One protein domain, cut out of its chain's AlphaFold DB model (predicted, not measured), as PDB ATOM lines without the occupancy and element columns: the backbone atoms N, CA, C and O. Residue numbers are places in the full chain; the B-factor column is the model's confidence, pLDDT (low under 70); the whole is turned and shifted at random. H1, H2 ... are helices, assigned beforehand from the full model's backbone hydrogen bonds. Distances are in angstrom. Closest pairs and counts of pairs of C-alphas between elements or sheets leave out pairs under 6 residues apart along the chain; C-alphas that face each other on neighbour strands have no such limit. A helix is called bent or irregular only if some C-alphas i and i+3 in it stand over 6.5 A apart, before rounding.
ATOM      1  N   ALA A  27      16.075   8.811 -33.877       87.19
ATOM      2  CA  ALA A  27      16.866   7.854 -34.646       87.19
ATOM      3  C   ALA A  27      17.053   8.278 -36.115       87.19
ATOM      4  O   ALA A  27      18.150   8.129 -36.652       87.19
ATOM      5  N   ASP A  28      16.021   8.840 -36.751       89.19
ATOM      6  CA  ASP A  28      16.114   9.356 -38.118       89.19
ATOM      7  C   ASP A  28      17.011  10.602 -38.191       89.19
ATOM      8  O   ASP A  28      17.912  10.652 -39.027       89.19
ATOM      9  N   LEU A  29      16.877  11.556 -37.261       87.12
ATOM     10  CA  LEU A  29      17.781  12.713 -37.210       87.12
ATOM     11  C   LEU A  29      19.247  12.285 -37.025       87.12
ATOM     12  O   LEU A  29      20.120  12.750 -37.755       87.12
ATOM     13  N   LEU A  30      19.527  11.351 -36.111       87.44
ATOM     14  CA  LEU A  30      20.876  10.808 -35.916       87.44
ATOM     15  C   LEU A  30      21.417  10.101 -37.170       87.44
ATOM     16  O   LEU A  30      22.602  10.220 -37.486       87.44
ATOM     17  N   LYS A  31      20.552   9.411 -37.920       90.19
ATOM     18  CA  LYS A  31      20.893   8.772 -39.199       90.19
ATOM     19  C   LYS A  31      21.215   9.805 -40.283       90.19
ATOM     20  O   LYS A  31      22.182   9.615 -41.021       90.19
ATOM     21  N   ARG A  32      20.475  10.918 -40.347       89.56
ATOM     22  CA  ARG A  32      20.757  12.047 -41.253       89.56
ATOM     23  C   ARG A  32      22.049  12.781 -40.879       89.56
ATOM     24  O   ARG A  32      22.848  13.072 -41.766       89.56
ATOM     25  N   ILE A  33      22.308  12.985 -39.585       89.88
ATOM     26  CA  ILE A  33      23.580  13.515 -39.063       89.88
ATOM     27  C   ILE A  33      24.754  12.620 -39.485       89.88
ATOM     28  O   ILE A  33      25.740  13.118 -40.024       89.88
ATOM     29  N   GLU A  34      24.667  11.297 -39.308       89.88
ATOM     30  CA  GLU A  34      25.750  10.399 -39.733       89.88
ATOM     31  C   GLU A  34      25.904  10.347 -41.263       89.88
ATOM     32  O   GLU A  34      27.035  10.316 -41.747       89.88
ATOM     33  N   ASN A  35      24.815  10.435 -42.036       91.75
ATOM     34  CA  ASN A  35      24.878  10.572 -43.495       91.75
ATOM     35  C   ASN A  35      25.632  11.852 -43.912       91.75
ATOM     36  O   ASN A  35      26.574  11.787 -44.701       91.75
ATOM     37  N   LEU A  36      25.307  13.003 -43.309       92.62
ATOM     38  CA  LEU A  36      26.022  14.266 -43.527       92.62
ATOM     39  C   LEU A  36      27.524  14.125 -43.227       92.62
ATOM     40  O   LEU A  36      28.363  14.541 -44.027       92.62
ATOM     41  N   ARG A  37      27.886  13.455 -42.126       90.94
ATOM     42  CA  ARG A  37      29.289  13.168 -41.774       90.94
ATOM     43  C   ARG A  37      29.972  12.243 -42.781       90.94
ATOM     44  O   ARG A  37      31.161  12.418 -43.044       90.94
ATOM     45  N   GLN A  38      29.270  11.254 -43.333       92.50
ATOM     46  CA  GLN A  38      29.811  10.350 -44.351       92.50
ATOM     47  C   GLN A  38      30.035  11.070 -45.682       92.50
ATOM     48  O   GLN A  38      31.113  10.934 -46.266       92.50
ATOM     49  N   LEU A  39      29.091  11.907 -46.118       92.75
ATOM     50  CA  LEU A  39      29.248  12.763 -47.296       92.75
ATOM     51  C   LEU A  39      30.425  13.733 -47.130       92.75
ATOM     52  O   LEU A  39      31.267  13.828 -48.020       92.75
ATOM     53  N   PHE A  40      30.558  14.371 -45.964       92.50
ATOM     54  CA  PHE A  40      31.668  15.278 -45.656       92.50
ATOM     55  C   PHE A  40      33.037  14.563 -45.664       92.50
ATOM     56  O   PHE A  40      33.983  15.025 -46.302       92.50
ATOM     57  N   LYS A  41      33.141  13.367 -45.059       92.19
ATOM     58  CA  LYS A  41      34.344  12.506 -45.142       92.19
ATOM     59  C   LYS A  41      34.674  12.100 -46.585       92.19
ATOM     60  O   LYS A  41      35.845  12.080 -46.960       92.19
ATOM     61  N   SER A  42      33.654  11.776 -47.381       93.00
ATOM     62  CA  SER A  42      33.803  11.362 -48.782       93.00
ATOM     63  C   SER A  42      34.279  12.524 -49.653       93.00
ATOM     64  O   SER A  42      35.178  12.351 -50.474       93.00
ATOM     65  N   PHE A  43      33.755  13.727 -49.409       94.56
ATOM     66  CA  PHE A  43      34.208  14.965 -50.037       94.56
ATOM     67  C   PHE A  43      35.695  15.230 -49.747       94.56
ATOM     68  O   PHE A  43      36.470  15.389 -50.684       94.56
ATOM     69  N   HIS A  44      36.134  15.150 -48.485       91.44
ATOM     70  CA  HIS A  44      37.554  15.287 -48.116       91.44
ATOM     71  C   HIS A  44      38.479  14.212 -48.703       91.44
ATOM     72  O   HIS A  44      39.689  14.422 -48.823       91.44
ATOM     73  N   HIS A  45      37.969  13.008 -48.971       91.50
ATOM     74  CA  HIS A  45      38.759  11.979 -49.643       91.50
ATOM     75  C   HIS A  45      38.927  12.326 -51.123       91.50
ATOM     76  O   HIS A  45      40.043  12.275 -51.638       91.50
ATOM     77  N   ARG A  46      37.836  12.742 -51.771       94.12
ATOM     78  CA  ARG A  46      37.808  13.154 -53.171       94.12
ATOM     79  C   ARG A  46      38.675  14.384 -53.438       94.12
ATOM     80  O   ARG A  46      39.471  14.358 -54.364       94.12
ATOM     81  N   GLU A  47      38.570  15.417 -52.607       92.19
ATOM     82  CA  GLU A  47      39.373  16.642 -52.714       92.19
ATOM     83  C   GLU A  47      40.877  16.337 -52.610       92.19
ATOM     84  O   GLU A  47      41.675  16.875 -53.374       92.19
ATOM     85  N   ARG A  48      41.277  15.408 -51.728       91.38
ATOM     86  CA  ARG A  48      42.671  14.941 -51.661       91.38
ATOM     87  C   ARG A  48      43.101  14.180 -52.908       91.38
ATOM     88  O   ARG A  48      44.168  14.473 -53.424       91.38
ATOM     89  N   GLU A  49      42.277  13.274 -53.431       94.19
ATOM     90  CA  GLU A  49      42.591  12.587 -54.692       94.19
ATOM     91  C   GLU A  49      42.668  13.538 -55.894       94.19
ATOM     92  O   GLU A  49      43.454  13.307 -56.809       94.19
ATOM     93  N   GLU A  50      41.826  14.571 -55.939       93.44
ATOM     94  CA  GLU A  50      41.839  15.586 -56.996       93.44
ATOM     95  C   GLU A  50      43.113  16.447 -56.898       93.44
ATOM     96  O   GLU A  50      43.775  16.659 -57.913       93.44
ATOM     97  N   ASN A  51      43.542  16.825 -55.689       90.69
ATOM     98  CA  ASN A  51      44.816  17.518 -55.465       90.69
ATOM     99  C   ASN A  51      46.044  16.641 -55.783       90.69
ATOM    100  O   ASN A  51      46.954  17.101 -56.468       90.69
ATOM    101  N   GLU A  52      46.058  15.370 -55.366       94.31
ATOM    102  CA  GLU A  52      47.141  14.422 -55.686       94.31
ATOM    103  C   GLU A  52      47.297  14.234 -57.208       94.31
ATOM    104  O   GLU A  52      48.417  14.230 -57.720       94.31
ATOM    105  N   LYS A  53      46.185  14.169 -57.959       95.19
ATOM    106  CA  LYS A  53      46.201  14.103 -59.434       95.19
ATOM    107  C   LYS A  53      46.763  15.379 -60.068       95.19
ATOM    108  O   LYS A  53      47.523  15.284 -61.029       95.19
ATOM    109  N   LEU A  54      46.430  16.560 -59.538       94.38
ATOM    110  CA  LEU A  54      46.978  17.834 -60.021       94.38
ATOM    111  C   LEU A  54      48.495  17.935 -59.792       94.38
ATOM    112  O   LEU A  54      49.210  18.418 -60.674       94.38
ATOM    113  N   ASP A  55      48.992  17.446 -58.654       93.88
ATOM    114  CA  ASP A  55      50.427  17.381 -58.363       93.88
ATOM    115  C   ASP A  55      51.156  16.376 -59.270       93.88
ATOM    116  O   ASP A  55      52.203  16.709 -59.835       93.88
ATOM    117  N   ASP A  56      50.594  15.183 -59.486       94.38
ATOM    118  CA  ASP A  56      51.146  14.195 -60.422       94.38
ATOM    119  C   ASP A  56      51.171  14.727 -61.866       94.38
ATOM    120  O   ASP A  56      52.187  14.598 -62.555       94.38
ATOM    121  N   ASP A  57      50.116  15.407 -62.323       93.00
ATOM    122  CA  ASP A  57      50.083  16.066 -63.632       93.00
ATOM    123  C   ASP A  57      51.109  17.203 -63.736       93.00
ATOM    124  O   ASP A  57      51.781  17.349 -64.764       93.00
ATOM    125  N   ALA A  58      51.288  17.999 -62.679       92.50
ATOM    126  CA  ALA A  58      52.310  19.042 -62.630       92.50
ATOM    127  C   ALA A  58      53.733  18.454 -62.654       92.50
ATOM    128  O   ALA A  58      54.621  19.000 -63.318       92.50
ATOM    129  N   LEU A  59      53.965  17.326 -61.975       91.56
ATOM    130  CA  LEU A  59      55.229  16.588 -62.011       91.56
ATOM    131  C   LEU A  59      55.479  15.948 -63.383       91.56
ATOM    132  O   LEU A  59      56.607  16.006 -63.879       91.56
ATOM    133  N   ASN A  60      54.453  15.395 -64.026       90.75
ATOM    134  CA  ASN A  60      54.550  14.803 -65.358       90.75
ATOM    135  C   ASN A  60      54.829  15.866 -66.433       90.75
ATOM    136  O   ASN A  60      55.751  15.682 -67.230       90.75
ATOM    137  N   LYS A  61      54.158  17.027 -66.387       90.31
ATOM    138  CA  LYS A  61      54.467  18.191 -67.245       90.31
ATOM    139  C   LYS A  61      55.913  18.669 -67.050       90.31
ATOM    140  O   LYS A  61      56.644  18.843 -68.025       90.31
ATOM    141  N   LYS A  62      56.380  18.786 -65.797       86.75
ATOM    142  CA  LYS A  62      57.781  19.130 -65.473       86.75
ATOM    143  C   LYS A  62      58.792  18.075 -65.944       86.75
ATOM    144  O   LYS A  62      59.927  18.432 -66.250       86.75
ATOM    145  N   ARG A  63      58.427  16.788 -65.989       84.81
ATOM    146  CA  ARG A  63      59.280  15.717 -66.544       84.81
ATOM    147  C   ARG A  63      59.372  15.796 -68.064       84.81
ATOM    148  O   ARG A  63      60.476  15.703 -68.587       84.81
ATOM    149  N   GLN A  64      58.254  16.030 -68.753       80.19
ATOM    150  CA  GLN A  64      58.236  16.208 -70.209       80.19
ATOM    151  C   GLN A  64      59.125  17.387 -70.636       80.19
ATOM    152  O   GLN A  64      60.042  17.189 -71.425       80.19
ATOM    153  N   GLN A  65      58.972  18.561 -70.009       76.56
ATOM    154  CA  GLN A  65      59.799  19.745 -70.303       76.56
ATOM    155  C   GLN A  65      61.306  19.555 -70.037       76.56
ATOM    156  O   GLN A  65      62.133  20.215 -70.661       76.56
ATOM    157  N   LYS A  66      61.695  18.668 -69.109       69.94
ATOM    158  CA  LYS A  66      63.116  18.408 -68.806       69.94
ATOM    159  C   LYS A  66      63.800  17.489 -69.817       69.94
ATOM    160  O   LYS A  66      65.017  17.582 -69.965       69.94
ATOM    161  N   ASN A  67      63.049  16.642 -70.517       62.59
ATOM    162  CA  ASN A  67      63.621  15.727 -71.503       62.59
ATOM    163  C   ASN A  67      64.121  16.457 -72.766       62.59
ATOM    164  O   ASN A  67      65.086  15.997 -73.371       62.59
ATOM    165  N   VAL A 113      25.008   2.920 -33.360       64.31
ATOM    166  CA  VAL A 113      24.992   4.369 -33.636       64.31
ATOM    167  C   VAL A 113      24.870   5.198 -32.352       64.31
ATOM    168  O   VAL A 113      25.570   6.198 -32.222       64.31
ATOM    169  N   GLU A 114      24.060   4.795 -31.366       62.62
ATOM    170  CA  GLU A 114      23.962   5.551 -30.100       62.62
ATOM    171  C   GLU A 114      25.230   5.427 -29.242       62.62
ATOM    172  O   GLU A 114      25.676   6.419 -28.666       62.62
ATOM    173  N   LEU A 115      25.872   4.252 -29.226       56.16
ATOM    174  CA  LEU A 115      27.176   4.055 -28.574       56.16
ATOM    175  C   LEU A 115      28.251   4.999 -29.153       56.16
ATOM    176  O   LEU A 115      29.053   5.560 -28.408       56.16
ATOM    177  N   SER A 116      28.195   5.266 -30.464       70.38
ATOM    178  CA  SER A 116      29.079   6.213 -31.159       70.38
ATOM    179  C   SER A 116      28.965   7.653 -30.632       70.38
ATOM    180  O   SER A 116      29.958   8.379 -30.613       70.38
ATOM    181  N   LEU A 117      27.785   8.093 -30.174       79.25
ATOM    182  CA  LEU A 117      27.587   9.473 -29.707       79.25
ATOM    183  C   LEU A 117      28.338   9.763 -28.411       79.25
ATOM    184  O   LEU A 117      28.999  10.795 -28.307       79.25
ATOM    185  N   MET A 118      28.275   8.856 -27.434       83.06
ATOM    186  CA  MET A 118      28.973   9.059 -26.164       83.06
ATOM    187  C   MET A 118      30.499   9.006 -26.344       83.06
ATOM    188  O   MET A 118      31.227   9.770 -25.705       83.06
ATOM    189  N   ASP A 119      30.983   8.184 -27.277       87.12
ATOM    190  CA  ASP A 119      32.387   8.172 -27.697       87.12
ATOM    191  C   ASP A 119      32.810   9.502 -28.350       87.12
ATOM    192  O   ASP A 119      33.916   9.988 -28.099       87.12
ATOM    193  N   ILE A 120      31.932  10.135 -29.144       87.69
ATOM    194  CA  ILE A 120      32.171  11.470 -29.721       87.69
ATOM    195  C   ILE A 120      32.230  12.534 -28.619       87.69
ATOM    196  O   ILE A 120      33.210  13.278 -28.576       87.69
ATOM    197  N   TYR A 121      31.259  12.576 -27.699       88.94
ATOM    198  CA  TYR A 121      31.232  13.547 -26.594       88.94
ATOM    199  C   TYR A 121      32.487  13.480 -25.710       88.94
ATOM    200  O   TYR A 121      33.051  14.512 -25.337       88.94
ATOM    201  N   ASN A 122      32.957  12.269 -25.400       90.88
ATOM    202  CA  ASN A 122      34.140  12.060 -24.562       90.88
ATOM    203  C   ASN A 122      35.470  12.317 -25.299       90.88
ATOM    204  O   ASN A 122      36.513  12.521 -24.655       90.88
ATOM    205  N   HIS A 123      35.458  12.351 -26.636       94.50
ATOM    206  CA  HIS A 123      36.653  12.543 -27.454       94.50
ATOM    207  C   HIS A 123      37.355  13.871 -27.130       94.50
ATOM    208  O   HIS A 123      36.730  14.928 -27.030       94.50
ATOM    209  N   ARG A 124      38.686  13.841 -26.991       95.50
ATOM    210  CA  ARG A 124      39.496  15.036 -26.683       95.50
ATOM    211  C   ARG A 124      39.319  16.121 -27.747       95.50
ATOM    212  O   ARG A 124      38.946  17.239 -27.420       95.50
ATOM    213  N   ASP A 125      39.483  15.753 -29.014       95.88
ATOM    214  CA  ASP A 125      39.312  16.644 -30.168       95.88
ATOM    215  C   ASP A 125      37.929  17.313 -30.206       95.88
ATOM    216  O   ASP A 125      37.822  18.480 -30.562       95.88
ATOM    217  N   PHE A 126      36.870  16.596 -29.809       96.12
ATOM    218  CA  PHE A 126      35.515  17.143 -29.755       96.12
ATOM    219  C   PHE A 126      35.372  18.179 -28.632       96.12
ATOM    220  O   PHE A 126      34.803  19.246 -28.843       96.12
ATOM    221  N   ARG A 127      35.962  17.922 -27.454       96.19
ATOM    222  CA  ARG A 127      36.029  18.909 -26.363       96.19
ATOM    223  C   ARG A 127      36.835  20.151 -26.758       96.19
ATOM    224  O   ARG A 127      36.391  21.261 -26.466       96.19
ATOM    225  N   ASN A 128      37.954  19.987 -27.466       97.12
ATOM    226  CA  ASN A 128      38.745  21.112 -27.980       97.12
ATOM    227  C   ASN A 128      37.946  21.914 -29.019       97.12
ATOM    228  O   ASN A 128      37.807  23.127 -28.876       97.12
ATOM    229  N   ALA A 129      37.324  21.237 -29.990       97.94
ATOM    230  CA  ALA A 129      36.437  21.858 -30.969       97.94
ATOM    231  C   ALA A 129      35.267  22.607 -30.306       97.94
ATOM    232  O   ALA A 129      34.998  23.743 -30.679       97.94
ATOM    233  N   ARG A 130      34.620  22.043 -29.274       97.19
ATOM    234  CA  ARG A 130      33.532  22.707 -28.532       97.19
ATOM    235  C   ARG A 130      34.007  23.976 -27.815       97.19
ATOM    236  O   ARG A 130      33.315  24.993 -27.876       97.19
ATOM    237  N   LYS A 131      35.189  23.953 -27.178       96.56
ATOM    238  CA  LYS A 131      35.805  25.156 -26.579       96.56
ATOM    239  C   LYS A 131      36.032  26.233 -27.643       96.56
ATOM    240  O   LYS A 131      35.619  27.372 -27.463       96.56
ATOM    241  N   MET A 132      36.623  25.860 -28.777       97.75
ATOM    242  CA  MET A 132      36.914  26.791 -29.871       97.75
ATOM    243  C   MET A 132      35.641  27.378 -30.494       97.75
ATOM    244  O   MET A 132      35.542  28.593 -30.631       97.75
ATOM    245  N   MET A 133      34.636  26.545 -30.785       97.94
ATOM    246  CA  MET A 133      33.327  26.974 -31.298       97.94
ATOM    247  C   MET A 133      32.609  27.943 -30.345       97.94
ATOM    248  O   MET A 133      31.872  28.819 -30.798       97.94
ATOM    249  N   SER A 134      32.871  27.853 -29.037       97.25
ATOM    250  CA  SER A 134      32.363  28.814 -28.050       97.25
ATOM    251  C   SER A 134      32.991  30.203 -28.210       97.25
ATOM    252  O   SER A 134      32.259  31.192 -28.233       97.25
ATOM    253  N   GLU A 135      34.310  30.301 -28.399       97.31
ATOM    254  CA  GLU A 135      34.979  31.589 -28.661       97.31
ATOM    255  C   GLU A 135      34.626  32.162 -30.042       97.31
ATOM    256  O   GLU A 135      34.349  33.354 -30.184       97.31
ATOM    257  N   VAL A 136      34.547  31.296 -31.051       97.44
ATOM    258  CA  VAL A 136      34.085  31.620 -32.409       97.44
ATOM    259  C   VAL A 136      32.673  32.217 -32.398       97.44
ATOM    260  O   VAL A 136      32.431  33.236 -33.054       97.44
ATOM    261  N   LYS A 137      31.748  31.621 -31.628       96.69
ATOM    262  CA  LYS A 137      30.375  32.120 -31.472       96.69
ATOM    263  C   LYS A 137      30.342  33.470 -30.754       96.69
ATOM    264  O   LYS A 137      29.655  34.371 -31.228       96.69
ATOM    265  N   LYS A 138      31.101  33.648 -29.663       96.44
ATOM    266  CA  LYS A 138      31.202  34.946 -28.958       96.44
ATOM    267  C   LYS A 138      31.610  36.085 -29.901       96.44
ATOM    268  O   LYS A 138      31.084  37.186 -29.781       96.44
ATOM    269  N   ARG A 139      32.508  35.815 -30.858       97.00
ATOM    270  CA  ARG A 139      33.006  36.791 -31.847       97.00
ATOM    271  C   ARG A 139      32.175  36.904 -33.132       97.00
ATOM    272  O   ARG A 139      32.591  37.621 -34.044       97.00
ATOM    273  N   LYS A 140      31.041  36.195 -33.241       97.12
ATOM    274  CA  LYS A 140      30.179  36.178 -34.444       97.12
ATOM    275  C   LYS A 140      30.980  35.979 -35.740       97.12
ATOM    276  O   LYS A 140      30.837  36.719 -36.713       97.12
ATOM    277  N   ILE A 141      31.916  35.028 -35.720       97.75
ATOM    278  CA  ILE A 141      32.753  34.740 -36.893       97.75
ATOM    279  C   ILE A 141      31.954  33.936 -37.919       97.75
ATOM    280  O   ILE A 141      31.946  34.306 -39.086       97.75
ATOM    281  N   ILE A 142      31.223  32.897 -37.484       96.94
ATOM    282  CA  ILE A 142      30.474  32.000 -38.388       96.94
ATOM    283  C   ILE A 142      29.432  32.768 -39.210       96.94
ATOM    284  O   ILE A 142      29.333  32.562 -40.418       96.94
ATOM    285  N   ASP A 143      28.749  33.723 -38.573       96.44
ATOM    286  CA  ASP A 143      27.762  34.625 -39.175       96.44
ATOM    287  C   ASP A 143      28.294  35.395 -40.405       96.44
ATOM    288  O   ASP A 143      27.500  35.873 -41.211       96.44
ATOM    289  N   ARG A 144      29.625  35.520 -40.549       97.00
ATOM    290  CA  ARG A 144      30.321  36.280 -41.603       97.00
ATOM    291  C   ARG A 144      31.066  35.410 -42.629       97.00
ATOM    292  O   ARG A 144      31.660  35.957 -43.551       97.00
ATOM    293  N   LEU A 145      31.070  34.078 -42.490       96.94
ATOM    294  CA  LEU A 145      31.881  33.180 -43.339       96.94
ATOM    295  C   LEU A 145      31.314  32.922 -44.738       96.94
ATOM    296  O   LEU A 145      32.054  32.469 -45.615       96.94
ATOM    297  N   LEU A 146      30.006  33.119 -44.903       97.12
ATOM    298  CA  LEU A 146      29.251  32.842 -46.122       97.12
ATOM    299  C   LEU A 146      28.517  34.099 -46.572       97.12
ATOM    300  O   LEU A 146      27.952  34.829 -45.757       97.12
ATOM    301  N   ASN A 147      28.442  34.299 -47.885       97.31
ATOM    302  CA  ASN A 147      27.621  35.358 -48.461       97.31
ATOM    303  C   ASN A 147      26.129  35.097 -48.187       97.31
ATOM    304  O   ASN A 147      25.722  33.963 -47.927       97.31
ATOM    305  N   ALA A 148      25.275  36.119 -48.306       96.94
ATOM    306  CA  ALA A 148      23.831  35.974 -48.073       96.94
ATOM    307  C   ALA A 148      23.191  34.866 -48.940       96.94
ATOM    308  O   ALA A 148      22.367  34.093 -48.458       96.94
ATOM    309  N   GLN A 149      23.622  34.733 -50.199       97.31
ATOM    310  CA  GLN A 149      23.136  33.703 -51.125       97.31
ATOM    311  C   GLN A 149      23.665  32.292 -50.807       97.31
ATOM    312  O   GLN A 149      22.961  31.312 -51.036       97.31
ATOM    313  N   GLU A 150      24.877  32.163 -50.263       97.12
ATOM    314  CA  GLU A 150      25.420  30.870 -49.817       97.12
ATOM    315  C   GLU A 150      24.778  30.443 -48.490       97.12
ATOM    316  O   GLU A 150      24.393  29.286 -48.325       97.12
ATOM    317  N   SER A 151      24.582  31.404 -47.580       97.25
ATOM    318  CA  SER A 151      23.834  31.232 -46.334       97.25
ATOM    319  C   SER A 151      22.406  30.768 -46.614       97.25
ATOM    320  O   SER A 151      21.930  29.871 -45.939       97.25
ATOM    321  N   GLU A 152      21.750  31.283 -47.658       97.00
ATOM    322  CA  GLU A 152      20.423  30.836 -48.103       97.00
ATOM    323  C   GLU A 152      20.384  29.362 -48.557       97.00
ATOM    324  O   GLU A 152      19.384  28.672 -48.350       97.00
ATOM    325  N   VAL A 153      21.458  28.864 -49.177       97.00
ATOM    326  CA  VAL A 153      21.582  27.451 -49.578       97.00
ATOM    327  C   VAL A 153      21.807  26.572 -48.346       97.00
ATOM    328  O   VAL A 153      21.106  25.580 -48.165       97.00
ATOM    329  N   VAL A 154      22.713  26.968 -47.450       96.88
ATOM    330  CA  VAL A 154      22.959  26.242 -46.190       96.88
ATOM    331  C   VAL A 154      21.741  26.296 -45.258       96.88
ATOM    332  O   VAL A 154      21.421  25.308 -44.608       96.88
ATOM    333  N   ARG A 155      20.989  27.398 -45.250       97.00
ATOM    334  CA  ARG A 155      19.727  27.539 -44.516       97.00
ATOM    335  C   ARG A 155      18.696  26.511 -44.967       97.00
ATOM    336  O   ARG A 155      18.104  25.848 -44.123       97.00
ATOM    337  N   LYS A 156      18.555  26.285 -46.278       96.00
ATOM    338  CA  LYS A 156      17.669  25.242 -46.827       96.00
ATOM    339  C   LYS A 156      18.096  23.827 -46.450       96.00
ATOM    340  O   LYS A 156      17.225  23.003 -46.189       96.00
ATOM    341  N   LEU A 157      19.395  23.544 -46.344       95.25
ATOM    342  CA  LEU A 157      19.882  22.253 -45.844       95.25
ATOM    343  C   LEU A 157      19.367  21.956 -44.420       95.25
ATOM    344  O   LEU A 157      18.968  20.825 -44.136       95.25
ATOM    345  N   PHE A 158      19.357  22.959 -43.534       94.88
ATOM    346  CA  PHE A 158      18.885  22.811 -42.151       94.88
ATOM    347  C   PHE A 158      17.359  22.944 -42.000       94.88
ATOM    348  O   PHE A 158      16.782  22.250 -41.170       94.88
ATOM    349  N   GLU A 159      16.689  23.759 -42.822       92.88
ATOM    350  CA  GLU A 159      15.216  23.865 -42.883       92.88
ATOM    351  C   GLU A 159      14.549  22.636 -43.526       92.88
ATOM    352  O   GLU A 159      13.387  22.350 -43.262       92.88
ATOM    353  N   THR A 160      15.272  21.877 -44.359       91.88
ATOM    354  CA  THR A 160      14.818  20.574 -44.891       91.88
ATOM    355  C   THR A 160      15.283  19.389 -44.039       91.88
ATOM    356  O   THR A 160      15.252  18.239 -44.488       91.88
ATOM    357  N   ASP A 161      15.740  19.660 -42.812       85.19
ATOM    358  CA  ASP A 161      16.179  18.678 -41.821       85.19
ATOM    359  C   ASP A 161      17.200  17.669 -42.380       85.19
ATOM    360  O   ASP A 161      17.164  16.478 -42.056       85.19
ATOM    361  N   MET A 162      18.084  18.126 -43.277       91.38
ATOM    362  CA  MET A 162      19.094  17.316 -43.974       91.38
ATOM    363  C   MET A 162      18.515  16.108 -44.747       91.38
ATOM    364  O   MET A 162      19.194  15.094 -44.920       91.38
ATOM    365  N   ALA A 163      17.261  16.180 -45.212       89.38
ATOM    366  CA  ALA A 163      16.603  15.068 -45.908       89.38
ATOM    367  C   ALA A 163      17.213  14.753 -47.290       89.38
ATOM    368  O   ALA A 163      17.220  13.595 -47.708       89.38
ATOM    369  N   GLN A 164      17.710  15.768 -48.008       89.56
ATOM    370  CA  GLN A 164      18.259  15.643 -49.367       89.56
ATOM    371  C   GLN A 164      19.552  16.452 -49.515       89.56
ATOM    372  O   GLN A 164      19.590  17.483 -50.174       89.56
ATOM    373  N   ILE A 165      20.621  15.967 -48.885       94.12
ATOM    374  CA  ILE A 165      21.925  16.636 -48.868       94.12
ATOM    375  C   ILE A 165      22.578  16.566 -50.258       94.12
ATOM    376  O   ILE A 165      22.908  15.486 -50.752       94.12
ATOM    377  N   THR A 166      22.812  17.719 -50.875       95.19
ATOM    378  CA  THR A 166      23.466  17.850 -52.181       95.19
ATOM    379  C   THR A 166      24.978  18.059 -52.054       95.19
ATOM    380  O   THR A 166      25.487  18.618 -51.081       95.19
ATOM    381  N   ASN A 167      25.733  17.688 -53.095       93.94
ATOM    382  CA  ASN A 167      27.178  17.955 -53.148       93.94
ATOM    383  C   ASN A 167      27.515  19.461 -53.123       93.94
ATOM    384  O   ASN A 167      28.616  19.830 -52.716       93.94
ATOM    385  N   VAL A 168      26.589  20.328 -53.551       95.69
ATOM    386  CA  VAL A 168      26.769  21.787 -53.524       95.69
ATOM    387  C   VAL A 168      26.745  22.294 -52.083       95.69
ATOM    388  O   VAL A 168      27.659  23.008 -51.682       95.69
ATOM    389  N   GLU A 169      25.773  21.864 -51.277       95.81
ATOM    390  CA  GLU A 169      25.682  22.222 -49.855       95.81
ATOM    391  C   GLU A 169      26.894  21.712 -49.060       95.81
ATOM    392  O   GLU A 169      27.478  22.468 -48.283       95.81
ATOM    393  N   ILE A 170      27.349  20.477 -49.320       96.25
ATOM    394  CA  ILE A 170      28.598  19.945 -48.743       96.25
ATOM    395  C   ILE A 170      29.795  20.832 -49.102       96.25
ATOM    396  O   ILE A 170      30.587  21.175 -48.224       96.25
ATOM    397  N   LYS A 171      29.923  21.242 -50.372       96.19
ATOM    398  CA  LYS A 171      31.005  22.123 -50.835       96.19
ATOM    399  C   LYS A 171      30.937  23.512 -50.183       96.19
ATOM    400  O   LYS A 171      31.985  24.071 -49.868       96.19
ATOM    401  N   MET A 172      29.739  24.053 -49.944       97.00
ATOM    402  CA  MET A 172      29.548  25.328 -49.236       97.00
ATOM    403  C   MET A 172      29.930  25.225 -47.755       97.00
ATOM    404  O   MET A 172      30.719  26.039 -47.283       97.00
ATOM    405  N   LEU A 173      29.472  24.189 -47.039       96.88
ATOM    406  CA  LEU A 173      29.905  23.919 -45.660       96.88
ATOM    407  C   LEU A 173      31.423  23.721 -45.575       96.88
ATOM    408  O   LEU A 173      32.079  24.256 -44.683       96.88
ATOM    409  N   HIS A 174      32.003  22.996 -46.532       96.44
ATOM    410  CA  HIS A 174      33.444  22.787 -46.611       96.44
ATOM    411  C   HIS A 174      34.217  24.102 -46.798       96.44
ATOM    412  O   HIS A 174      35.194  24.348 -46.090       96.44
ATOM    413  N   ARG A 175      33.748  24.973 -47.705       96.69
ATOM    414  CA  ARG A 175      34.291  26.324 -47.911       96.69
ATOM    415  C   ARG A 175      34.186  27.161 -46.635       96.69
ATOM    416  O   ARG A 175      35.187  27.730 -46.214       96.69
ATOM    417  N   ALA A 176      33.022  27.176 -45.985       97.94
ATOM    418  CA  ALA A 176      32.818  27.906 -44.738       97.94
ATOM    419  C   ALA A 176      33.783  27.437 -43.638       97.94
ATOM    420  O   ALA A 176      34.426  28.259 -42.992       97.94
ATOM    421  N   PHE A 177      33.957  26.124 -43.457       98.00
ATOM    422  CA  PHE A 177      34.893  25.594 -42.464       98.00
ATOM    423  C   PHE A 177      36.368  25.785 -42.839       98.00
ATOM    424  O   PHE A 177      37.203  25.892 -41.943       98.00
ATOM    425  N   ASN A 178      36.702  25.868 -44.130       97.44
ATOM    426  CA  ASN A 178      38.022  26.312 -44.573       97.44
ATOM    427  C   ASN A 178      38.274  27.768 -44.158       97.44
ATOM    428  O   ASN A 178      39.284  28.012 -43.504       97.44
ATOM    429  N   ASN A 179      37.342  28.682 -44.450       97.94
ATOM    430  CA  ASN A 179      37.428  30.092 -44.053       97.94
ATOM    431  C   ASN A 179      37.502  30.240 -42.519       97.94
ATOM    432  O   ASN A 179      38.328  30.989 -42.009       97.94
ATOM    433  N   LEU A 180      36.689  29.483 -41.766       98.12
ATOM    434  CA  LEU A 180      36.706  29.485 -40.296       98.12
ATOM    435  C   LEU A 180      38.061  29.056 -39.733       98.12
ATOM    436  O   LEU A 180      38.546  29.637 -38.767       98.12
ATOM    437  N   TRP A 181      38.650  28.009 -40.310       98.25
ATOM    438  CA  TRP A 181      39.955  27.518 -39.888       98.25
ATOM    439  C   TRP A 181      41.064  28.533 -40.190       98.25
ATOM    440  O   TRP A 181      41.930  28.742 -39.347       98.25
ATOM    441  N   GLU A 182      41.013  29.199 -41.347       98.06
ATOM    442  CA  GLU A 182      41.963  30.256 -41.716       98.06
ATOM    443  C   GLU A 182      41.839  31.465 -40.772       98.06
ATOM    444  O   GLU A 182      42.836  31.870 -40.182       98.06
ATOM    445  N   GLU A 183      40.622  31.952 -40.506       97.94
ATOM    446  CA  GLU A 183      40.354  33.042 -39.552       97.94
ATOM    447  C   GLU A 183      40.842  32.711 -38.125       97.94
ATOM    448  O   GLU A 183      41.392  33.563 -37.423       97.94
ATOM    449  N   LEU A 184      40.678  31.457 -37.687       97.62
ATOM    450  CA  LEU A 184      41.167  30.973 -36.391       97.62
ATOM    451  C   LEU A 184      42.694  30.874 -36.315       97.62
ATOM    452  O   LEU A 184      43.263  31.114 -35.251       97.62
ATOM    453  N   MET A 185      43.348  30.495 -37.415       97.44
ATOM    454  CA  MET A 185      44.805  30.390 -37.498       97.44
ATOM    455  C   MET A 185      45.472  31.764 -37.595       97.44
ATOM    456  O   MET A 185      46.493  31.982 -36.946       97.44
ATOM    457  N   CYS A 186      44.891  32.696 -38.354       97.38
ATOM    458  CA  CYS A 186      45.386  34.067 -38.477       97.38
ATOM    459  C   CYS A 186      45.299  34.829 -37.148       97.38
ATOM    460  O   CYS A 186      46.258  35.485 -36.757       97.38
ATOM    461  N   ASN A 187      44.187  34.688 -36.419       96.81
ATOM    462  CA  ASN A 187      43.936  35.414 -35.168       96.81
ATOM    463  C   ASN A 187      44.259  34.575 -33.911       96.81
ATOM    464  O   ASN A 187      43.690  34.795 -32.839       96.81
ATOM    465  N   ILE A 188      45.145  33.574 -34.023       96.44
ATOM    466  CA  ILE A 188      45.399  32.577 -32.965       96.44
ATOM    467  C   ILE A 188      45.953  33.173 -31.660       96.44
ATOM    468  O   ILE A 188      45.790  32.575 -30.602       96.44
ATOM    469  N   THR A 189      46.580  34.351 -31.723       95.94
ATOM    470  CA  THR A 189      47.049  35.131 -30.565       95.94
ATOM    471  C   THR A 189      45.911  35.724 -29.747       95.94
ATOM    472  O   THR A 189      46.012  35.839 -28.527       95.94
ATOM    473  N   ASP A 190      44.823  36.094 -30.415       96.75
ATOM    474  CA  ASP A 190      43.703  36.791 -29.797       96.75
ATOM    475  C   ASP A 190      42.798  35.805 -29.065       96.75
ATOM    476  O   ASP A 190      42.109  36.161 -28.106       96.75
ATOM    477  N   PHE A 191      42.749  34.564 -29.545       93.31
ATOM    478  CA  PHE A 191      42.086  33.470 -28.861       93.31
ATOM    479  C   PHE A 191      42.999  32.922 -27.768       93.31
ATOM    480  O   PHE A 191      44.049  32.351 -28.048       93.31
ATOM    481  N   GLN A 192      42.567  33.010 -26.508       94.62
ATOM    482  CA  GLN A 192      43.284  32.440 -25.359       94.62
ATOM    483  C   GLN A 192      43.137  30.905 -25.308       94.62
ATOM    484  O   GLN A 192      42.637  30.326 -24.343       94.62
ATOM    485  N   PHE A 193      43.517  30.227 -26.390       96.12
ATOM    486  CA  PHE A 193      43.406  28.784 -26.529       96.12
ATOM    487  C   PHE A 193      44.494  28.054 -25.738       96.12
ATOM    488  O   PHE A 193      45.680  28.381 -25.781       96.12
ATOM    489  N   GLU A 194      44.090  26.977 -25.068       96.44
ATOM    490  CA  GLU A 194      45.019  26.011 -24.490       96.44
ATOM    491  C   GLU A 194      45.944  25.437 -25.574       96.44
ATOM    492  O   GLU A 194      45.522  25.174 -26.704       96.44
ATOM    493  N   ARG A 195      47.196  25.137 -25.206       97.00
ATOM    494  CA  ARG A 195      48.199  24.547 -26.112       97.00
ATOM    495  C   ARG A 195      47.695  23.293 -26.841       97.00
ATOM    496  O   ARG A 195      48.119  23.026 -27.961       97.00
ATOM    497  N   GLU A 196      46.793  22.527 -26.229       96.44
ATOM    498  CA  GLU A 196      46.183  21.347 -26.854       96.44
ATOM    499  C   GLU A 196      45.270  21.699 -28.034       96.44
ATOM    500  O   GLU A 196      45.294  21.007 -29.050       96.44
ATOM    501  N   SER A 197      44.498  22.783 -27.922       96.88
ATOM    502  CA  SER A 197      43.644  23.298 -28.996       96.88
ATOM    503  C   SER A 197      44.475  23.898 -30.131       96.88
ATOM    504  O   SER A 197      44.128  23.712 -31.290       96.88
ATOM    505  N   ILE A 198      45.613  24.529 -29.817       96.75
ATOM    506  CA  ILE A 198      46.581  25.024 -30.814       96.75
ATOM    507  C   ILE A 198      47.203  23.861 -31.606       96.75
ATOM    508  O   ILE A 198      47.271  23.909 -32.829       96.75
ATOM    509  N   VAL A 199      47.611  22.776 -30.937       97.31
ATOM    510  CA  VAL A 199      48.129  21.576 -31.626       97.31
ATOM    511  C   VAL A 199      47.036  20.888 -32.450       97.31
ATOM    512  O   VAL A 199      47.310  20.408 -33.546       97.31
ATOM    513  N   PHE A 200      45.797  20.863 -31.953       97.38
ATOM    514  CA  PHE A 200      44.652  20.353 -32.704       97.38
ATOM    515  C   PHE A 200      44.357  21.204 -33.952       97.38
ATOM    516  O   PHE A 200      44.108  20.641 -35.016       97.38
ATOM    517  N   LEU A 201      44.473  22.535 -33.856       97.12
ATOM    518  CA  LEU A 201      44.327  23.467 -34.980       97.12
ATOM    519  C   LEU A 201      45.256  23.140 -36.154       97.12
ATOM    520  O   LEU A 201      44.845  23.290 -37.300       97.12
ATOM    521  N   CYS A 202      46.463  22.622 -35.910       97.38
ATOM    522  CA  CYS A 202      47.369  22.205 -36.984       97.38
ATOM    523  C   CYS A 202      46.797  21.082 -37.879       97.38
ATOM    524  O   CYS A 202      47.273  20.888 -38.996       97.38
ATOM    525  N   GLU A 203      45.776  20.341 -37.432       96.81
ATOM    526  CA  GLU A 203      45.172  19.230 -38.171       96.81
ATOM    527  C   GLU A 203      43.887  19.644 -38.926       96.81
ATOM    528  O   GLU A 203      42.818  19.073 -38.693       96.81
ATOM    529  N   ARG A 204      43.993  20.621 -39.847       95.94
ATOM    530  CA  ARG A 204      42.891  21.256 -40.623       95.94
ATOM    531  C   ARG A 204      41.675  20.355 -40.890       95.94
ATOM    532  O   ARG A 204      40.564  20.677 -40.480       95.94
ATOM    533  N   GLU A 205      41.869  19.208 -41.537       95.19
ATOM    534  CA  GLU A 205      40.773  18.303 -41.927       95.19
ATOM    535  C   GLU A 205      40.026  17.690 -40.732       95.19
ATOM    536  O   GLU A 205      38.800  17.569 -40.748       95.19
ATOM    537  N   LYS A 206      40.742  17.350 -39.652       95.25
ATOM    538  CA  LYS A 206      40.119  16.863 -38.413       95.25
ATOM    539  C   LYS A 206      39.366  17.981 -37.702       95.25
ATOM    540  O   LYS A 206      38.284  17.731 -37.178       95.25
ATOM    541  N   VAL A 207      39.906  19.201 -37.705       97.31
ATOM    542  CA  VAL A 207      39.258  20.380 -37.111       97.31
ATOM    543  C   VAL A 207      37.906  20.635 -37.775       97.31
ATOM    544  O   VAL A 207      36.897  20.680 -37.073       97.31
ATOM    545  N   LYS A 208      37.856  20.682 -39.114       97.00
ATOM    546  CA  LYS A 208      36.604  20.856 -39.876       97.00
ATOM    547  C   LYS A 208      35.573  19.772 -39.550       97.00
ATOM    548  O   LYS A 208      34.429  20.087 -39.230       97.00
ATOM    549  N   ALA A 209      35.986  18.502 -39.546       95.19
ATOM    550  CA  ALA A 209      35.104  17.391 -39.192       95.19
ATOM    551  C   ALA A 209      34.568  17.486 -37.746       95.19
ATOM    552  O   ALA A 209      33.411  17.156 -37.500       95.19
ATOM    553  N   ARG A 210      35.373  17.968 -36.786       96.31
ATOM    554  CA  ARG A 210      34.922  18.161 -35.398       96.31
ATOM    555  C   ARG A 210      34.087  19.422 -35.186       96.31
ATOM    556  O   ARG A 210      33.226  19.398 -34.316       96.31
ATOM    557  N   PHE A 211      34.279  20.486 -35.964       97.69
ATOM    558  CA  PHE A 211      33.351  21.623 -35.965       97.69
ATOM    559  C   PHE A 211      31.969  21.201 -36.463       97.69
ATOM    560  O   PHE A 211      30.979  21.517 -35.807       97.69
ATOM    561  N   LEU A 212      31.902  20.401 -37.534       96.62
ATOM    562  CA  LEU A 212      30.647  19.808 -37.994       96.62
ATOM    563  C   LEU A 212      30.011  18.912 -36.915       96.62
ATOM    564  O   LEU A 212      28.837  19.094 -36.606       96.62
ATOM    565  N   ASP A 213      30.780  18.010 -36.284       94.81
ATOM    566  CA  ASP A 213      30.289  17.204 -35.149       94.81
ATOM    567  C   ASP A 213      29.694  18.092 -34.037       94.81
ATOM    568  O   ASP A 213      28.627  17.790 -33.505       94.81
ATOM    569  N   VAL A 214      30.375  19.185 -33.670       96.12
ATOM    570  CA  VAL A 214      29.926  20.106 -32.613       96.12
ATOM    571  C   VAL A 214      28.656  20.851 -33.019       96.12
ATOM    572  O   VAL A 214      27.756  20.952 -32.196       96.12
ATOM    573  N   MET A 215      28.543  21.341 -34.253       95.94
ATOM    574  CA  MET A 215      27.350  22.063 -34.719       95.94
ATOM    575  C   MET A 215      26.110  21.169 -34.792       95.94
ATOM    576  O   MET A 215      25.021  21.609 -34.435       95.94
ATOM    577  N   LEU A 216      26.272  19.910 -35.208       93.44
ATOM    578  CA  LEU A 216      25.163  18.956 -35.310       93.44
ATOM    579  C   LEU A 216      24.699  18.425 -33.944       93.44
ATOM    580  O   LEU A 216      23.525  18.101 -33.794       93.44
ATOM    581  N   LEU A 217      25.594  18.348 -32.951       90.88
ATOM    582  CA  LEU A 217      25.265  17.924 -31.579       90.88
ATOM    583  C   LEU A 217      24.901  19.084 -30.640       90.88
ATOM    584  O   LEU A 217      24.274  18.868 -29.607       90.88
ATOM    585  N   TYR A 218      25.274  20.313 -30.991       93.12
ATOM    586  CA  TYR A 218      24.915  21.532 -30.272       93.12
ATOM    587  C   TYR A 218      24.385  22.572 -31.275       93.12
ATOM    588  O   TYR A 218      25.123  23.483 -31.669       93.12
ATOM    589  N   PRO A 219      23.095  22.470 -31.660       93.50
ATOM    590  CA  PRO A 219      22.428  23.353 -32.625       93.50
ATOM    591  C   PRO A 219      22.647  24.848 -32.388       93.50
ATOM    592  O   PRO A 219      22.718  25.629 -33.329       93.50
ATOM    593  N   HIS A 220      22.835  25.254 -31.131       94.75
ATOM    594  CA  HIS A 220      23.100  26.639 -30.760       94.75
ATOM    595  C   HIS A 220      24.432  27.204 -31.293       94.75
ATOM    596  O   HIS A 220      24.657  28.403 -31.136       94.75
ATOM    597  N   PHE A 221      25.338  26.403 -31.866       96.88
ATOM    598  CA  PHE A 221      26.508  26.911 -32.601       96.88
ATOM    599  C   PHE A 221      26.232  27.183 -34.086       96.88
ATOM    600  O   PHE A 221      27.094  27.749 -34.756       96.88
ATOM    601  N   ILE A 222      25.063  26.803 -34.604       96.44
ATOM    602  CA  ILE A 222      24.637  27.135 -35.964       96.44
ATOM    603  C   ILE A 222      24.117  28.581 -35.978       96.44
ATOM    604  O   ILE A 222      23.260  28.912 -35.156       96.44
ATOM    605  N   PRO A 223      24.602  29.450 -36.886       96.69
ATOM    606  CA  PRO A 223      24.049  30.787 -37.068       96.69
ATOM    607  C   PRO A 223      22.555  30.771 -37.381       96.69
ATOM    608  O   PRO A 223      22.071  29.935 -38.147       96.69
ATOM    609  N   ASP A 224      21.836  31.784 -36.901       96.19
ATOM    610  CA  ASP A 224      20.450  32.035 -37.308       96.19
ATOM    611  C   ASP A 224      20.325  32.189 -38.834       96.19
ATOM    612  O   ASP A 224      19.375  31.691 -39.437       96.19
ATOM    613  N   THR A 225      21.321  32.815 -39.471       96.50
ATOM    614  CA  THR A 225      21.408  32.998 -40.931       96.50
ATOM    615  C   THR A 225      21.556  31.684 -41.700       96.50
ATOM    616  O   THR A 225      21.257  31.645 -42.890       96.50
ATOM    617  N   TRP A 226      21.985  30.609 -41.033       96.62
ATOM    618  CA  TRP A 226      22.107  29.256 -41.581       96.62
ATOM    619  C   TRP A 226      20.916  28.367 -41.173       96.62
ATOM    620  O   TRP A 226      20.992  27.153 -41.304       96.62
ATOM    621  N   GLY A 227      19.820  28.930 -40.649       95.12
ATOM    622  CA  GLY A 227      18.667  28.144 -40.188       95.12
ATOM    623  C   GLY A 227      18.835  27.539 -38.788       95.12
ATOM    624  O   GLY A 227      18.067  26.657 -38.405       95.12
ATOM    625  N   GLY A 228      19.799  28.028 -37.994       93.94
ATOM    626  CA  GLY A 228      20.081  27.524 -36.647       93.94
ATOM    627  C   GLY A 228      18.866  27.494 -35.715       93.94
ATOM    628  O   GLY A 228      18.750  26.567 -34.920       93.94
ATOM    629  N   ARG A 229      17.911  28.429 -35.857       94.06
ATOM    630  CA  ARG A 229      16.648  28.430 -35.090       94.06
ATOM    631  C   ARG A 229      15.776  27.211 -35.391       94.06
ATOM    632  O   ARG A 229      15.415  26.508 -34.457       94.06
ATOM    633  N   HIS A 230      15.521  26.919 -36.669       92.44
ATOM    634  CA  HIS A 230      14.731  25.755 -37.089       92.44
ATOM    635  C   HIS A 230      15.366  24.456 -36.583       92.44
ATOM    636  O   HIS A 230      14.699  23.611 -35.992       92.44
ATOM    637  N   PHE A 231      16.691  24.333 -36.724       90.81
ATOM    638  CA  PHE A 231      17.412  23.155 -36.247       90.81
ATOM    639  C   PHE A 231      17.430  23.043 -34.711       90.81
ATOM    640  O   PHE A 231      17.314  21.943 -34.170       90.81
ATOM    641  N   CYS A 232      17.518  24.167 -33.989       91.94
ATOM    642  CA  CYS A 232      17.335  24.195 -32.536       91.94
ATOM    643  C   CYS A 232      15.924  23.744 -32.143       91.94
ATOM    644  O   CYS A 232      15.791  22.918 -31.250       91.94
ATOM    645  N   GLU A 233      14.878  24.276 -32.772       90.25
ATOM    646  CA  GLU A 233      13.481  23.915 -32.491       90.25
ATOM    647  C   GLU A 233      13.224  22.424 -32.748       90.25
ATOM    648  O   GLU A 233      12.666  21.745 -31.883       90.25
ATOM    649  N   LEU A 234      13.736  21.887 -33.863       88.44
ATOM    650  CA  LEU A 234      13.697  20.458 -34.176       88.44
ATOM    651  C   LEU A 234      14.342  19.622 -33.061       88.44
ATOM    652  O   LEU A 234      13.704  18.715 -32.529       88.44
ATOM    653  N   VAL A 235      15.581  19.928 -32.668       87.94
ATOM    654  CA  VAL A 235      16.296  19.153 -31.637       87.94
ATOM    655  C   VAL A 235      15.643  19.300 -30.259       87.94
ATOM    656  O   VAL A 235      15.414  18.294 -29.592       87.94
ATOM    657  N   HIS A 236      15.237  20.505 -29.851       88.62
ATOM    658  CA  HIS A 236      14.527  20.705 -28.581       88.62
ATOM    659  C   HIS A 236      13.176  19.973 -28.533       88.62
ATOM    660  O   HIS A 236      12.774  19.527 -27.458       88.62
ATOM    661  N   SER A 237      12.490  19.797 -29.673       86.69
ATOM    662  CA  SER A 237      11.258  18.997 -29.740       86.69
ATOM    663  C   SER A 237      11.501  17.505 -29.459       86.69
ATOM    664  O   SER A 237      10.627  16.826 -28.919       86.69
ATOM    665  N   MET A 238      12.710  17.004 -29.749       79.31
ATOM    666  CA  MET A 238      13.145  15.640 -29.422       79.31
ATOM    667  C   MET A 238      13.669  15.505 -27.988       79.31
ATOM    668  O   MET A 238      13.473  14.468 -27.349       79.31
ATOM    669  N   ASP A 239      14.338  16.539 -27.473       67.75
ATOM    670  CA  ASP A 239      15.102  16.489 -26.219       67.75
ATOM    671  C   ASP A 239      14.262  16.589 -24.936       67.75
ATOM    672  O   ASP A 239      14.810  16.631 -23.833       67.75
ATOM    673  N   GLY A 240      12.938  16.425 -25.035       60.28
ATOM    674  CA  GLY A 240      12.079  16.079 -23.891       60.28
ATOM    675  C   GLY A 240      12.531  14.822 -23.116       60.28
ATOM    676  O   GLY A 240      12.033  14.569 -22.020       60.28
TER     677      GLY A 240
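Overview. This is residues 27 to 67 and 113 to 240 of the 710 residues of an uncharacterized protein of Dictyocaulus viviparus (UniProt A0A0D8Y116). A compact body of crossed helices has one long helix, H1, running out of it as an arm: residues 45 to 67 stick out, while residues 33 to 44 run beside H7 in the core. H3 and H5 cross H7; H6 packs on H3, H4 on H5, and H8 on H4. The 169 printed residues hold eight named helices, H1 to H8 in order, and no named strand: all helix. The whole is compact, with a radius of gyration of the C-alphas of 17.8 A; the arm makes the length in spans of 70 by 38 by 37 A.

Along the chain. H1, residues 27 to 67, runs 60.1 A from C-alpha 27 at (16.866, 7.854, -34.646). H2 is 113 to 122, H3 124 to 138 with 21.7 A, H4 148 to 159, H5 167 to 186 with 28.4 A, H6 195 to 201, and H7 204 to 217 with 20.1 A. H8, 228 to 240, ends at C-alpha 240 (12.079, 16.079, -23.891); it is only just irregular, C-alphas 237 and 240 being 6.6 A apart.

Arrangement. H7 touches H1 at a shallow tilt of 15 degrees, opposite ways; the closest C-alphas, Ile 33 and Leu 216, are 6.8 A apart. H3 touches H7 about perpendicular, 75 degrees, C-alphas 126 and 210 at 5.8 A being closest. H5 touches H7 through residues 174 to 181 alone, closest at C-alphas 177 and 208, 5.7 A. H2 and H7 are near each other. Every O i to N i+4 pair is within hydrogen-bond range except in H2, 4 of 6, and H8, 8 of 9.

Size, cuts and confidence. Residues 68 to 112 are not printed; C-alphas 67 and 113 are 55.3 A apart. No link printed whole is long. pLDDT is under 70 at 66 to 67, 113 to 115 and 239 to 240.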